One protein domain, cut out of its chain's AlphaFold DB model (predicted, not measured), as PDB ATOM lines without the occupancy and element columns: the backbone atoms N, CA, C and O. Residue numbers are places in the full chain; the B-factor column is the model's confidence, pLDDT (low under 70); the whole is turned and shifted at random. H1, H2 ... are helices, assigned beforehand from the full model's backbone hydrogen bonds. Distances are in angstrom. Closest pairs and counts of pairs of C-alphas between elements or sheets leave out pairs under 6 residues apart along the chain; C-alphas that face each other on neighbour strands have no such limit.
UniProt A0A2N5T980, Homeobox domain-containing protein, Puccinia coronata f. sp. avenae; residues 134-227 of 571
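Overview. This is residues 134 to 227 of the 571 residues of the protein "Homeobox domain-containing protein" of Puccinia coronata f. sp. avenae (UniProt A0A2N5T980). A loose, elongated set of six helices with a helical corner at each end: the longest helix, H4, runs out to one end, H5 folds back from it, and H6 turns from H5 toward the middle, where the small helix H3 packs on it. At the other end the first residues of H2 pack on H1 as an L, and H2 reaches back toward H6. The printed part has 94 residues with six named helices, in the order H1 to H6, and no named strand; the class is all helix. The whole is only just loose, close to compact, with a radius of gyration of the C-alphas of 15.3 A, and spans 45 by 27 by 19 A.

Arrangement. H4, residues 184 to 200, is close to but not clearly touching H5, residues 203 to 212; their closest C-alphas, Lys 198 and Phe 206, are 6.2 A apart. These two run opposite ways at a tilt of 36 degrees, only just steep. H6, residues 214 to 226, is also close to but not clearly touching H4, about perpendicular at 88 degrees, with the C-alphas of Tyr 194 and Phe 216 closest at 6.9 A. H5 and H6 touch only at the corner by their link, H6 with residues 216 to 217 alone; the C-alphas of Val 210 and Phe 216 are closest at 5.2 A. Their tilt of 67 degrees is steep, only just short of about perpendicular, and they run opposite ways. H3, residues 170 to 174, touches H6, with the C-alphas of Leu 173 and Tyr 218 closest at 6.3 A. H2, residues 154 to 167, and H6 are near each other, with 8 pairs of C-alphas within 10 A. With residues 154 to 158 alone H2 touches H1, residues 140 to 150, about perpendicular at 88 degrees; the C-alphas of Ala 147 and Glu 154 are closest at 5.6 A. H1 is apart from H3, H4, H5 and H6. In H1, H2, H3, H5 and H6 every O i to N i+4 pair is within hydrogen-bond range, and in H4 12 of 13 are.

Along the chain. H4 is 24.2 A from first to last C-alpha; it begins with C-alpha 184 at (238.901, 311.565, 191.030) and ends with C-alpha 200 at (253.891, 317.939, 173.138). H2 is 20.0 A long and H6 18.6 A. H1 has 11 residues and begins with C-alpha 140 at (226.586, 321.738, 199.927). H5 has 10 residues and H3 has 5. H6 ends with C-alpha 226 at (231.185, 322.746, 178.983).

Size, cuts and confidence. The two C-alphas farthest apart, those of Asp 153 and Thr 202, are 45.0 A apart. The printed part has no cut. No link is long; the one from H3 to H4, with 9 residues, is short, and the others are tight. The mean pLDDT of the printed part is 84.5, and residues 174 to 182, of which 174 belongs to H3, are under 70.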
ATOM      1  N   SER A 134     237.357 317.590 186.821       83.12
ATOM      2  CA  SER A 134     237.697 316.307 187.454       83.12
ATOM      3  C   SER A 134     236.725 315.863 188.557       83.12
ATOM      4  O   SER A 134     236.798 314.719 189.002       83.12
ATOM      5  N   TYR A 135     235.794 316.721 188.991       85.62
ATOM      6  CA  TYR A 135     234.805 316.410 190.024       85.62
ATOM      7  C   TYR A 135     233.540 317.278 189.891       85.62
ATOM      8  O   TYR A 135     233.321 318.227 190.641       85.62
ATOM      9  N   LEU A 136     232.656 316.925 188.949       86.56
ATOM     10  CA  LEU A 136     231.400 317.651 188.694       86.56
ATOM     11  C   LEU A 136     230.299 317.374 189.739       86.56
ATOM     12  O   LEU A 136     229.134 317.191 189.382       86.56
ATOM     13  N   TYR A 137     230.648 317.293 191.021       87.50
ATOM     14  CA  TYR A 137     229.731 317.106 192.147       87.50
ATOM     15  C   TYR A 137     229.967 318.231 193.169       87.50
ATOM     16  O   TYR A 137     230.760 318.046 194.090       87.50
ATOM     17  N   PRO A 138     229.324 319.405 193.016       87.31
ATOM     18  CA  PRO A 138     229.472 320.494 193.980       87.31
ATOM     19  C   PRO A 138     229.041 320.052 195.382       87.31
ATOM     20  O   PRO A 138     228.055 319.329 195.563       87.31
ATOM     21  N   THR A 139     229.798 320.498 196.380       88.12
ATOM     22  CA  THR A 139     229.482 320.298 197.799       88.12
ATOM     23  C   THR A 139     228.297 321.175 198.234       88.12
ATOM     24  O   THR A 139     227.895 322.091 197.522       88.12
ATOM     25  N   ARG A 140     227.712 320.926 199.417       88.25
ATOM     26  CA  ARG A 140     226.586 321.738 199.927       88.25
ATOM     27  C   ARG A 140     226.859 323.252 200.057       88.25
ATOM     28  O   ARG A 140     225.937 323.987 199.724       88.25
ATOM     29  N   PRO A 141     228.036 323.760 200.492       88.94
ATOM     30  CA  PRO A 141     228.308 325.201 200.417       88.94
ATOM     31  C   PRO A 141     228.358 325.697 198.962       88.94
ATOM     32  O   PRO A 141     227.621 326.616 198.618       88.94
ATOM     33  N   GLN A 142     229.076 324.993 198.080       90.31
ATOM     34  CA  GLN A 142     229.174 325.337 196.653       90.31
ATOM     35  C   GLN A 142     227.821 325.329 195.926       90.31
ATOM     36  O   GLN A 142     227.614 326.104 194.999       90.31
ATOM     37  N   LEU A 143     226.875 324.482 196.341       91.12
ATOM     38  CA  LEU A 143     225.506 324.506 195.819       91.12
ATOM     39  C   LEU A 143     224.755 325.788 196.195       91.12
ATOM     40  O   LEU A 143     224.008 326.290 195.363       91.12
ATOM     41  N   ARG A 144     224.975 326.345 197.395       89.44
ATOM     42  CA  ARG A 144     224.386 327.633 197.809       89.44
ATOM     43  C   ARG A 144     225.053 328.817 197.130       89.44
ATOM     44  O   ARG A 144     224.356 329.739 196.728       89.44
ATOM     45  N   GLU A 145     226.376 328.777 197.001       91.31
ATOM     46  CA  GLU A 145     227.159 329.775 196.262       91.31
ATOM     47  C   GLU A 145     226.649 329.860 194.816       91.31
ATOM     48  O   GLU A 145     226.193 330.914 194.382       91.31
ATOM     49  N   LEU A 146     226.572 328.722 194.116       91.25
ATOM     50  CA  LEU A 146     226.049 328.659 192.750       91.25
ATOM     51  C   LEU A 146     224.554 329.000 192.654       91.25
ATOM     52  O   LEU A 146     224.155 329.636 191.683       91.25
ATOM     53  N   ALA A 147     223.721 328.616 193.625       90.62
ATOM     54  CA  ALA A 147     222.311 329.019 193.677       90.62
ATOM     55  C   ALA A 147     222.168 330.550 193.771       90.62
ATOM     56  O   ALA A 147     221.442 331.155 192.982       90.62
ATOM     57  N   ALA A 148     222.933 331.190 194.662       89.69
ATOM     58  CA  ALA A 148     222.955 332.642 194.819       89.69
ATOM     59  C   ALA A 148     223.490 333.361 193.565       89.69
ATOM     60  O   ALA A 148     222.844 334.287 193.078       89.69
ATOM     61  N   GLU A 149     224.614 332.909 192.998       88.25
ATOM     62  CA  GLU A 149     225.196 333.475 191.770       88.25
ATOM     63  C   GLU A 149     224.264 333.351 190.555       88.25
ATOM     64  O   GLU A 149     224.188 334.257 189.726       88.25
ATOM     65  N   THR A 150     223.548 332.231 190.430       87.50
ATOM     66  CA  THR A 150     222.665 331.964 189.281       87.50
ATOM     67  C   THR A 150     221.233 332.457 189.466       87.50
ATOM     68  O   THR A 150     220.481 332.469 188.492       87.50
ATOM     69  N   SER A 151     220.852 332.858 190.686       88.12
ATOM     70  CA  SER A 151     219.461 333.126 191.089       88.12
ATOM     71  C   SER A 151     218.513 331.936 190.841       88.12
ATOM     72  O   SER A 151     217.330 332.120 190.553       88.12
ATOM     73  N   LEU A 152     219.040 330.712 190.948       87.56
ATOM     74  CA  LEU A 152     218.303 329.446 190.861       87.56
ATOM     75  C   LEU A 152     218.202 328.792 192.244       87.56
ATOM     76  O   LEU A 152     219.005 329.060 193.132       87.56
ATOM     77  N   ASP A 153     217.246 327.884 192.417       90.50
ATOM     78  CA  ASP A 153     217.124 327.084 193.642       90.50
ATOM     79  C   ASP A 153     218.183 325.954 193.732       90.50
ATOM     80  O   ASP A 153     218.657 325.455 192.704       90.50
ATOM     81  N   GLU A 154     218.527 325.497 194.950       89.69
ATOM     82  CA  GLU A 154     219.496 324.403 195.168       89.69
ATOM     83  C   GLU A 154     219.111 323.148 194.357       89.69
ATOM     84  O   GLU A 154     219.975 322.551 193.702       89.69
ATOM     85  N   ASP A 155     217.828 322.760 194.321       90.19
ATOM     86  CA  ASP A 155     217.389 321.567 193.584       90.19
ATOM     87  C   ASP A 155     217.419 321.768 192.058       90.19
ATOM     88  O   ASP A 155     217.665 320.811 191.312       90.19
ATOM     89  N   GLN A 156     217.256 323.003 191.570       90.00
ATOM     90  CA  GLN A 156     217.430 323.338 190.151       90.00
ATOM     91  C   GLN A 156     218.901 323.218 189.732       90.00
ATOM     92  O   GLN A 156     219.197 322.598 188.706       90.00
ATOM     93  N   VAL A 157     219.832 323.716 190.551       90.88
ATOM     94  CA  VAL A 157     221.281 323.570 190.327       90.88
ATOM     95  C   VAL A 157     221.689 322.088 190.381       90.88
ATOM     96  O   VAL A 157     222.370 321.592 189.477       90.88
ATOM     97  N   VAL A 158     221.206 321.320 191.365       91.00
ATOM     98  CA  VAL A 158     221.442 319.863 191.454       91.00
ATOM     99  C   VAL A 158     220.886 319.119 190.229       91.00
ATOM    100  O   VAL A 158     221.550 318.218 189.694       91.00
ATOM    101  N   ALA A 159     219.696 319.492 189.748       90.94
ATOM    102  CA  ALA A 159     219.105 318.941 188.531       90.94
ATOM    103  C   ALA A 159     219.917 319.303 187.275       90.94
ATOM    104  O   ALA A 159     220.123 318.432 186.421       90.94
ATOM    105  N   TRP A 160     220.444 320.529 187.185       93.56
ATOM    106  CA  TRP A 160     221.339 320.950 186.106       93.56
ATOM    107  C   TRP A 160     222.597 320.081 186.067       93.56
ATOM    108  O   TRP A 160     222.863 319.454 185.043       93.56
ATOM    109  N   PHE A 161     223.312 319.917 187.187       91.19
ATOM    110  CA  PHE A 161     224.514 319.070 187.237       91.19
ATOM    111  C   PHE A 161     224.217 317.594 186.931       91.19
ATOM    112  O   PHE A 161     225.017 316.915 186.280       91.19
ATOM    113  N   ARG A 162     223.055 317.071 187.347       89.06
ATOM    114  CA  ARG A 162     222.591 315.723 186.967       89.06
ATOM    115  C   ARG A 162     222.437 315.593 185.451       89.06
ATOM    116  O   ARG A 162     222.943 314.629 184.879       89.06
ATOM    117  N   ASN A 163     221.800 316.569 184.812       90.19
ATOM    118  CA  ASN A 163     221.576 316.574 183.369       90.19
ATOM    119  C   ASN A 163     222.883 316.821 182.588       90.19
ATOM    120  O   ASN A 163     223.117 316.166 181.571       90.19
ATOM    121  N   ALA A 164     223.766 317.693 183.083       89.12
ATOM    122  CA  ALA A 164     225.062 318.012 182.490       89.12
ATOM    123  C   ALA A 164     226.000 316.795 182.454       89.12
ATOM    124  O   ALA A 164     226.515 316.453 181.388       89.12
ATOM    125  N   ARG A 165     226.162 316.068 183.573       88.81
ATOM    126  CA  ARG A 165     226.974 314.830 183.636       88.81
ATOM    127  C   ARG A 165     226.478 313.746 182.668       88.81
ATOM    128  O   ARG A 165     227.285 313.014 182.100       88.81
ATOM    129  N   GLY A 166     225.161 313.669 182.451       84.62
ATOM    130  CA  GLY A 166     224.548 312.775 181.464       84.62
ATOM    131  C   GLY A 166     224.781 313.216 180.013       84.62
ATOM    132  O   GLY A 166     225.275 312.433 179.208       84.62
ATOM    133  N   ARG A 167     224.467 314.474 179.673       86.12
ATOM    134  CA  ARG A 167     224.538 314.999 178.292       86.12
ATOM    135  C   ARG A 167     225.971 315.176 177.766       86.12
ATOM    136  O   ARG A 167     226.194 315.066 176.561       86.12
ATOM    137  N   SER A 168     226.940 315.412 178.650       84.94
ATOM    138  CA  SER A 168     228.368 315.531 178.309       84.94
ATOM    139  C   SER A 168     229.091 314.189 178.117       84.94
ATOM    140  O   SER A 168     230.240 314.191 177.690       84.94
ATOM    141  N   ASP A 169     228.444 313.050 178.406       84.50
ATOM    142  CA  ASP A 169     229.065 311.720 178.559       84.50
ATOM    143  C   ASP A 169     230.111 311.604 179.696       84.50
ATOM    144  O   ASP A 169     230.794 310.583 179.792       84.50
ATOM    145  N   TRP A 170     230.191 312.566 180.627       84.50
ATOM    146  CA  TRP A 170     231.076 312.489 181.807       84.50
ATOM    147  C   TRP A 170     230.852 311.195 182.614       84.50
ATOM    148  O   TRP A 170     231.804 310.509 182.982       84.50
ATOM    149  N   THR A 171     229.592 310.775 182.780       80.88
ATOM    150  CA  THR A 171     229.240 309.498 183.433       80.88
ATOM    151  C   THR A 171     229.757 308.258 182.679       80.88
ATOM    152  O   THR A 171     229.975 307.226 183.308       80.88
ATOM    153  N   LYS A 172     229.986 308.320 181.355       79.38
ATOM    154  CA  LYS A 172     230.541 307.189 180.577       79.38
ATOM    155  C   LYS A 172     232.053 307.062 180.731       79.38
ATOM    156  O   LYS A 172     232.553 305.946 180.770       79.38
ATOM    157  N   LEU A 173     232.761 308.187 180.845       74.50
ATOM    158  CA  LEU A 173     234.193 308.194 181.161       74.50
ATOM    159  C   LEU A 173     234.426 307.599 182.561       74.50
ATOM    160  O   LEU A 173     235.377 306.851 182.770       74.50
ATOM    161  N   TYR A 174     233.528 307.898 183.505       67.12
ATOM    162  CA  TYR A 174     233.710 307.546 184.909       67.12
ATOM    163  C   TYR A 174     233.132 306.176 185.332       67.12
ATOM    164  O   TYR A 174     233.713 305.490 186.175       67.12
ATOM    165  N   GLY A 175     231.986 305.767 184.782       59.62
ATOM    166  CA  GLY A 175     231.218 304.624 185.285       59.62
ATOM    167  C   GLY A 175     230.290 304.983 186.457       59.62
ATOM    168  O   GLY A 175     230.033 306.153 186.748       59.62
ATOM    169  N   LEU A 176     229.718 303.965 187.111       52.81
ATOM    170  CA  LEU A 176     228.639 304.149 188.093       52.81
ATOM    171  C   LEU A 176     229.045 304.995 189.317       52.81
ATOM    172  O   LEU A 176     230.141 304.868 189.865       52.81
ATOM    173  N   LYS A 177     228.074 305.783 189.802       53.66
ATOM    174  CA  LYS A 177     228.152 306.764 190.908       53.66
ATOM    175  C   LYS A 177     228.929 306.302 192.160       53.66
ATOM    176  O   LYS A 177     229.492 307.135 192.857       53.66
ATOM    177  N   GLY A 178     228.967 305.001 192.452       58.75
ATOM    178  CA  GLY A 178     229.586 304.428 193.655       58.75
ATOM    179  C   GLY A 178     231.122 304.444 193.722       58.75
ATOM    180  O   GLY A 178     231.667 304.004 194.729       58.75
ATOM    181  N   GLN A 179     231.831 304.917 192.690       61.88
ATOM    182  CA  GLN A 179     233.294 305.092 192.740       61.88
ATOM    183  C   GLN A 179     233.766 306.540 192.523       61.88
ATOM    184  O   GLN A 179     234.965 306.750 192.343       61.88
ATOM    185  N   VAL A 180     232.867 307.535 192.517       67.62
ATOM    186  CA  VAL A 180     233.137 308.931 192.083       67.62
ATOM    187  C   VAL A 180     234.286 309.631 192.821       67.62
ATOM    188  O   VAL A 180     234.978 310.453 192.228       67.62
ATOM    189  N   ASP A 181     234.570 309.248 194.062       67.12
ATOM    190  CA  ASP A 181     235.661 309.851 194.831       67.12
ATOM    191  C   ASP A 181     237.006 309.124 194.615       67.12
ATOM    192  O   ASP A 181     238.059 309.755 194.610       67.12
ATOM    193  N   LYS A 182     236.986 307.806 194.352       68.38
ATOM    194  CA  LYS A 182     238.194 306.949 194.278       68.38
ATOM    195  C   LYS A 182     239.030 307.131 193.011       68.38
ATOM    196  O   LYS A 182     240.243 306.974 193.046       68.38
ATOM    197  N   ASN A 183     238.388 307.448 191.890       71.75
ATOM    198  CA  ASN A 183     239.040 307.693 190.602       71.75
ATOM    199  C   ASN A 183     239.057 309.198 190.254       71.75
ATOM    200  O   ASN A 183     239.370 309.541 189.117       71.75
ATOM    201  N   ARG A 184     238.762 310.103 191.207       80.94
ATOM    202  CA  ARG A 184     238.901 311.565 191.030       80.94
ATOM    203  C   ARG A 184     240.328 311.928 190.616       80.94
ATOM    204  O   ARG A 184     240.532 312.639 189.636       80.94
ATOM    205  N   GLU A 185     241.311 311.369 191.316       80.81
ATOM    206  CA  GLU A 185     242.740 311.507 191.008       80.81
ATOM    207  C   GLU A 185     243.079 310.912 189.636       80.81
ATOM    208  O   GLU A 185     243.754 311.544 188.829       80.81
ATOM    209  N   LYS A 186     242.527 309.737 189.309       81.62
ATOM    210  CA  LYS A 186     242.687 309.105 187.992       81.62
ATOM    211  C   LYS A 186     242.119 309.972 186.860       81.62
ATOM    212  O   LYS A 186     242.733 310.057 185.801       81.62
ATOM    213  N   LEU A 187     240.979 310.636 187.067       81.81
ATOM    214  CA  LEU A 187     240.411 311.575 186.097       81.81
ATOM    215  C   LEU A 187     241.276 312.839 185.973       81.81
ATOM    216  O   LEU A 187     241.526 313.280 184.854       81.81
ATOM    217  N   GLN A 188     241.794 313.374 187.082       86.56
ATOM    218  CA  GLN A 188     242.766 314.473 187.053       86.56
ATOM    219  C   GLN A 188     244.012 314.094 186.234       86.56
ATOM    220  O   GLN A 188     244.413 314.856 185.358       86.56
ATOM    221  N   LEU A 189     244.564 312.893 186.437       86.62
ATOM    222  CA  LEU A 189     245.711 312.376 185.680       86.62
ATOM    223  C   LEU A 189     245.409 312.212 184.181       86.62
ATOM    224  O   LEU A 189     246.230 312.602 183.360       86.62
ATOM    225  N   ILE A 190     244.233 311.697 183.797       86.56
ATOM    226  CA  ILE A 190     243.842 311.565 182.376       86.56
ATOM    227  C   ILE A 190     243.627 312.948 181.729       86.56
ATOM    228  O   ILE A 190     243.968 313.144 180.562       86.56
ATOM    229  N   ILE A 191     243.104 313.928 182.475       88.00
ATOM    230  CA  ILE A 191     242.993 315.325 182.023       88.00
ATOM    231  C   ILE A 191     244.386 315.947 181.842       88.00
ATOM    232  O   ILE A 191     244.622 316.635 180.848       88.00
ATOM    233  N   GLU A 192     245.324 315.698 182.754       88.81
ATOM    234  CA  GLU A 192     246.688 316.227 182.666       88.81
ATOM    235  C   GLU A 192     247.528 315.538 181.578       88.81
ATOM    236  O   GLU A 192     248.268 316.231 180.879       88.81
ATOM    237  N   GLU A 193     247.341 314.234 181.334       88.81
ATOM    238  CA  GLU A 193     247.903 313.514 180.178       88.81
ATOM    239  C   GLU A 193     247.350 314.070 178.855       88.81
ATOM    240  O   GLU A 193     248.106 314.358 177.929       88.81
ATOM    241  N   TYR A 194     246.036 314.300 178.766       88.56
ATOM    242  CA  TYR A 194     245.424 314.924 177.591       88.56
ATOM    243  C   TYR A 194     246.005 316.324 177.332       88.56
ATOM    244  O   TYR A 194     246.378 316.644 176.201       88.56
ATOM    245  N   GLN A 195     246.133 317.160 178.370       88.81
ATOM    246  CA  GLN A 195     246.676 318.515 178.237       88.81
ATOM    247  C   GLN A 195     248.198 318.540 178.016       88.81
ATOM    248  O   GLN A 195     248.699 319.521 177.470       88.81
ATOM    249  N   SER A 196     248.963 317.521 178.429       87.94
ATOM    250  CA  SER A 196     250.397 317.417 178.114       87.94
ATOM    251  C   SER A 196     250.619 316.920 176.686       87.94
ATOM    252  O   SER A 196     251.348 317.564 175.935       87.94
ATOM    253  N   LEU A 197     249.910 315.879 176.241       86.75
ATOM    254  CA  LEU A 197     249.965 315.407 174.852       86.75
ATOM    255  C   LEU A 197     249.511 316.486 173.858       86.75
ATOM    256  O   LEU A 197     250.132 316.632 172.809       86.75
ATOM    257  N   LYS A 198     248.513 317.306 174.215       87.38
ATOM    258  CA  LYS A 198     248.075 318.470 173.422       87.38
ATOM    259  C   LYS A 198     249.156 319.556 173.271       87.38
ATOM    260  O   LYS A 198     249.103 320.324 172.316       87.38
ATOM    261  N   ARG A 199     250.108 319.644 174.208       84.25
ATOM    262  CA  ARG A 199     251.260 320.567 174.154       84.25
ATOM    263  C   ARG A 199     252.472 319.959 173.439       84.25
ATOM    264  O   ARG A 199     253.211 320.687 172.794       84.25
ATOM    265  N   LEU A 200     252.677 318.646 173.571       81.25
ATOM    266  CA  LEU A 200     253.891 317.939 173.138       81.25
ATOM    267  C   LEU A 200     253.798 317.292 171.744       81.25
ATOM    268  O   LEU A 200     254.811 316.829 171.221       81.25
ATOM    269  N   LYS A 201     252.603 317.193 171.151       86.06
ATOM    270  CA  LYS A 201     252.393 316.607 169.819       86.06
ATOM    271  C   LYS A 201     251.944 317.656 168.807       86.06
ATOM    272  O   LYS A 201     251.240 318.604 169.142       86.06
ATOM    273  N   THR A 202     252.319 317.429 167.549       85.62
ATOM    274  CA  THR A 202     251.735 318.118 166.391       85.62
ATOM    275  C   THR A 202     250.210 317.946 166.400       85.62
ATOM    276  O   THR A 202     249.717 316.911 166.865       85.62
ATOM    277  N   PRO A 203     249.428 318.922 165.905       85.56
ATOM    278  CA  PRO A 203     247.970 318.815 165.914       85.56
ATOM    279  C   PRO A 203     247.462 317.603 165.114       85.56
ATOM    280  O   PRO A 203     246.436 317.025 165.471       85.56
ATOM    281  N   GLU A 204     248.204 317.160 164.096       85.00
ATOM    282  CA  GLU A 204     247.923 315.962 163.301       85.00
ATOM    283  C   GLU A 204     248.118 314.669 164.107       85.00
ATOM    284  O   GLU A 204     247.251 313.795 164.078       85.00
ATOM    285  N   ASP A 205     249.224 314.527 164.848       84.19
ATOM    286  CA  ASP A 205     249.470 313.330 165.665       84.19
ATOM    287  C   ASP A 205     248.627 313.327 166.943       84.19
ATOM    288  O   ASP A 205     248.179 312.271 167.389       84.19
ATOM    289  N   PHE A 206     248.326 314.503 167.497       87.88
ATOM    290  CA  PHE A 206     247.351 314.635 168.573       87.88
ATOM    291  C   PHE A 206     245.949 314.209 168.111       87.88
ATOM    292  O   PHE A 206     245.272 313.473 168.825       87.88
ATOM    293  N   ALA A 207     245.528 314.581 166.896       87.00
ATOM    294  CA  ALA A 207     244.259 314.124 166.329       87.00
ATOM    295  C   ALA A 207     244.206 312.594 166.150       87.00
ATOM    296  O   ALA A 207     243.167 311.993 166.432       87.00
ATOM    297  N   LYS A 208     245.320 311.948 165.762       89.44
ATOM    298  CA  LYS A 208     245.430 310.475 165.721       89.44
ATOM    299  C   LYS A 208     245.272 309.861 167.116       89.44
ATOM    300  O   LYS A 208     244.429 308.989 167.290       89.44
ATOM    301  N   LEU A 209     246.000 310.363 168.118       86.50
ATOM    302  CA  LEU A 209     245.924 309.877 169.506       86.50
ATOM    303  C   LEU A 209     244.530 310.061 170.131       86.50
ATOM    304  O   LEU A 209     244.077 309.217 170.901       86.50
ATOM    305  N   VAL A 210     243.833 311.151 169.792       87.75
ATOM    306  CA  VAL A 210     242.437 311.388 170.192       87.75
ATOM    307  C   VAL A 210     241.480 310.412 169.503       87.75
ATOM    308  O   VAL A 210     240.534 309.957 170.140       87.75
ATOM    309  N   ALA A 211     241.708 310.071 168.231       87.06
ATOM    310  CA  ALA A 211     240.907 309.072 167.526       87.06
ATOM    311  C   ALA A 211     241.141 307.651 168.074       87.06
ATOM    312  O   ALA A 211     240.184 306.905 168.256       87.06
ATOM    313  N   GLU A 212     242.386 307.301 168.394       88.25
ATOM    314  CA  GLU A 212     242.789 306.000 168.939       88.25
ATOM    315  C   GLU A 212     242.265 305.764 170.368       88.25
ATOM    316  O   GLU A 212     241.741 304.696 170.682       88.25
ATOM    317  N   ARG A 213     242.366 306.765 171.254       86.81
ATOM    318  CA  ARG A 213     242.007 306.621 172.673       86.81
ATOM    319  C   ARG A 213     240.582 307.090 172.965       86.81
ATOM    320  O   ARG A 213     240.315 308.281 173.114       86.81
ATOM    321  N   GLN A 214     239.677 306.137 173.189       84.62
ATOM    322  CA  GLN A 214     238.272 306.391 173.544       84.62
ATOM    323  C   GLN A 214     238.092 307.324 174.768       84.62
ATOM    324  O   GLN A 214     237.168 308.136 174.799       84.62
ATOM    325  N   THR A 215     238.997 307.283 175.753       84.00
ATOM    326  CA  THR A 215     239.012 308.221 176.896       84.00
ATOM    327  C   THR A 215     239.210 309.676 176.467       84.00
ATOM    328  O   THR A 215     238.560 310.572 177.006       84.00
ATOM    329  N   PHE A 216     240.057 309.925 175.466       86.25
ATOM    330  CA  PHE A 216     240.284 311.256 174.908       86.25
ATOM    331  C   PHE A 216     239.132 311.703 174.002       86.25
ATOM    332  O   PHE A 216     238.785 312.883 174.027       86.25
ATOM    333  N   GLN A 217     238.460 310.786 173.295       87.38
ATOM    334  CA  GLN A 217     237.197 311.101 172.609       87.38
ATOM    335  C   GLN A 217     236.130 311.606 173.598       87.38
ATOM    336  O   GLN A 217     235.479 312.625 173.342       87.38
ATOM    337  N   TYR A 218     235.981 310.946 174.757       86.25
ATOM    338  CA  TYR A 218     235.081 311.417 175.814       86.25
ATOM    339  C   TYR A 218     235.520 312.772 176.380       86.25
ATOM    340  O   TYR A 218     234.681 313.666 176.467       86.25
ATOM    341  N   LEU A 219     236.808 312.984 176.681       86.94
ATOM    342  CA  LEU A 219     237.295 314.299 177.123       86.94
ATOM    343  C   LEU A 219     237.007 315.411 176.103       86.94
ATOM    344  O   LEU A 219     236.511 316.467 176.490       86.94
ATOM    345  N   VAL A 220     237.227 315.184 174.804       88.00
ATOM    346  CA  VAL A 220     236.885 316.160 173.750       88.00
ATOM    347  C   VAL A 220     235.390 316.485 173.753       88.00
ATOM    348  O   VAL A 220     235.021 317.657 173.646       88.00
ATOM    349  N   LYS A 221     234.515 315.482 173.914       88.62
ATOM    350  CA  LYS A 221     233.064 315.703 174.009       88.62
ATOM    351  C   LYS A 221     232.683 316.488 175.270       88.62
ATOM    352  O   LYS A 221     231.872 317.408 175.168       88.62
ATOM    353  N   ILE A 222     233.294 316.172 176.411       87.56
ATOM    354  CA  ILE A 222     233.094 316.846 177.700       87.56
ATOM    355  C   ILE A 222     233.528 318.316 177.605       87.56
ATOM    356  O   ILE A 222     232.700 319.204 177.807       87.56
ATOM    357  N   PHE A 223     234.775 318.595 177.207       89.00
ATOM    358  CA  PHE A 223     235.282 319.966 177.057       89.00
ATOM    359  C   PHE A 223     234.434 320.787 176.074       89.00
ATOM    360  O   PHE A 223     234.105 321.933 176.361       89.00
ATOM    361  N   ARG A 224     234.005 320.194 174.949       88.44
ATOM    362  CA  ARG A 224     233.122 320.859 173.974       88.44
ATOM    363  C   ARG A 224     231.714 321.134 174.518       88.44
ATOM    364  O   ARG A 224     231.077 322.076 174.060       88.44
ATOM    365  N   TRP A 225     231.213 320.334 175.461       89.06
ATOM    366  CA  TRP A 225     229.903 320.555 176.087       89.06
ATOM    367  C   TRP A 225     229.949 321.703 177.106       89.06
ATOM    368  O   TRP A 225     229.076 322.571 177.107       89.06
ATOM    369  N   PHE A 226     230.992 321.729 177.943       87.56
ATOM    370  CA  PHE A 226     231.185 322.746 178.983       87.56
ATOM    371  C   PHE A 226     231.801 324.058 178.483       87.56
ATOM    372  O   PHE A 226     231.786 325.039 179.224       87.56
ATOM    373  N   ALA A 227     232.287 324.113 177.238       84.62
ATOM    374  CA  ALA A 227     232.726 325.348 176.594       84.62
ATOM    375  C   ALA A 227     231.651 326.446 176.700       84.62
ATOM    376  O   ALA A 227     230.485 326.236 176.349       84.62
TER     377      ALA A 227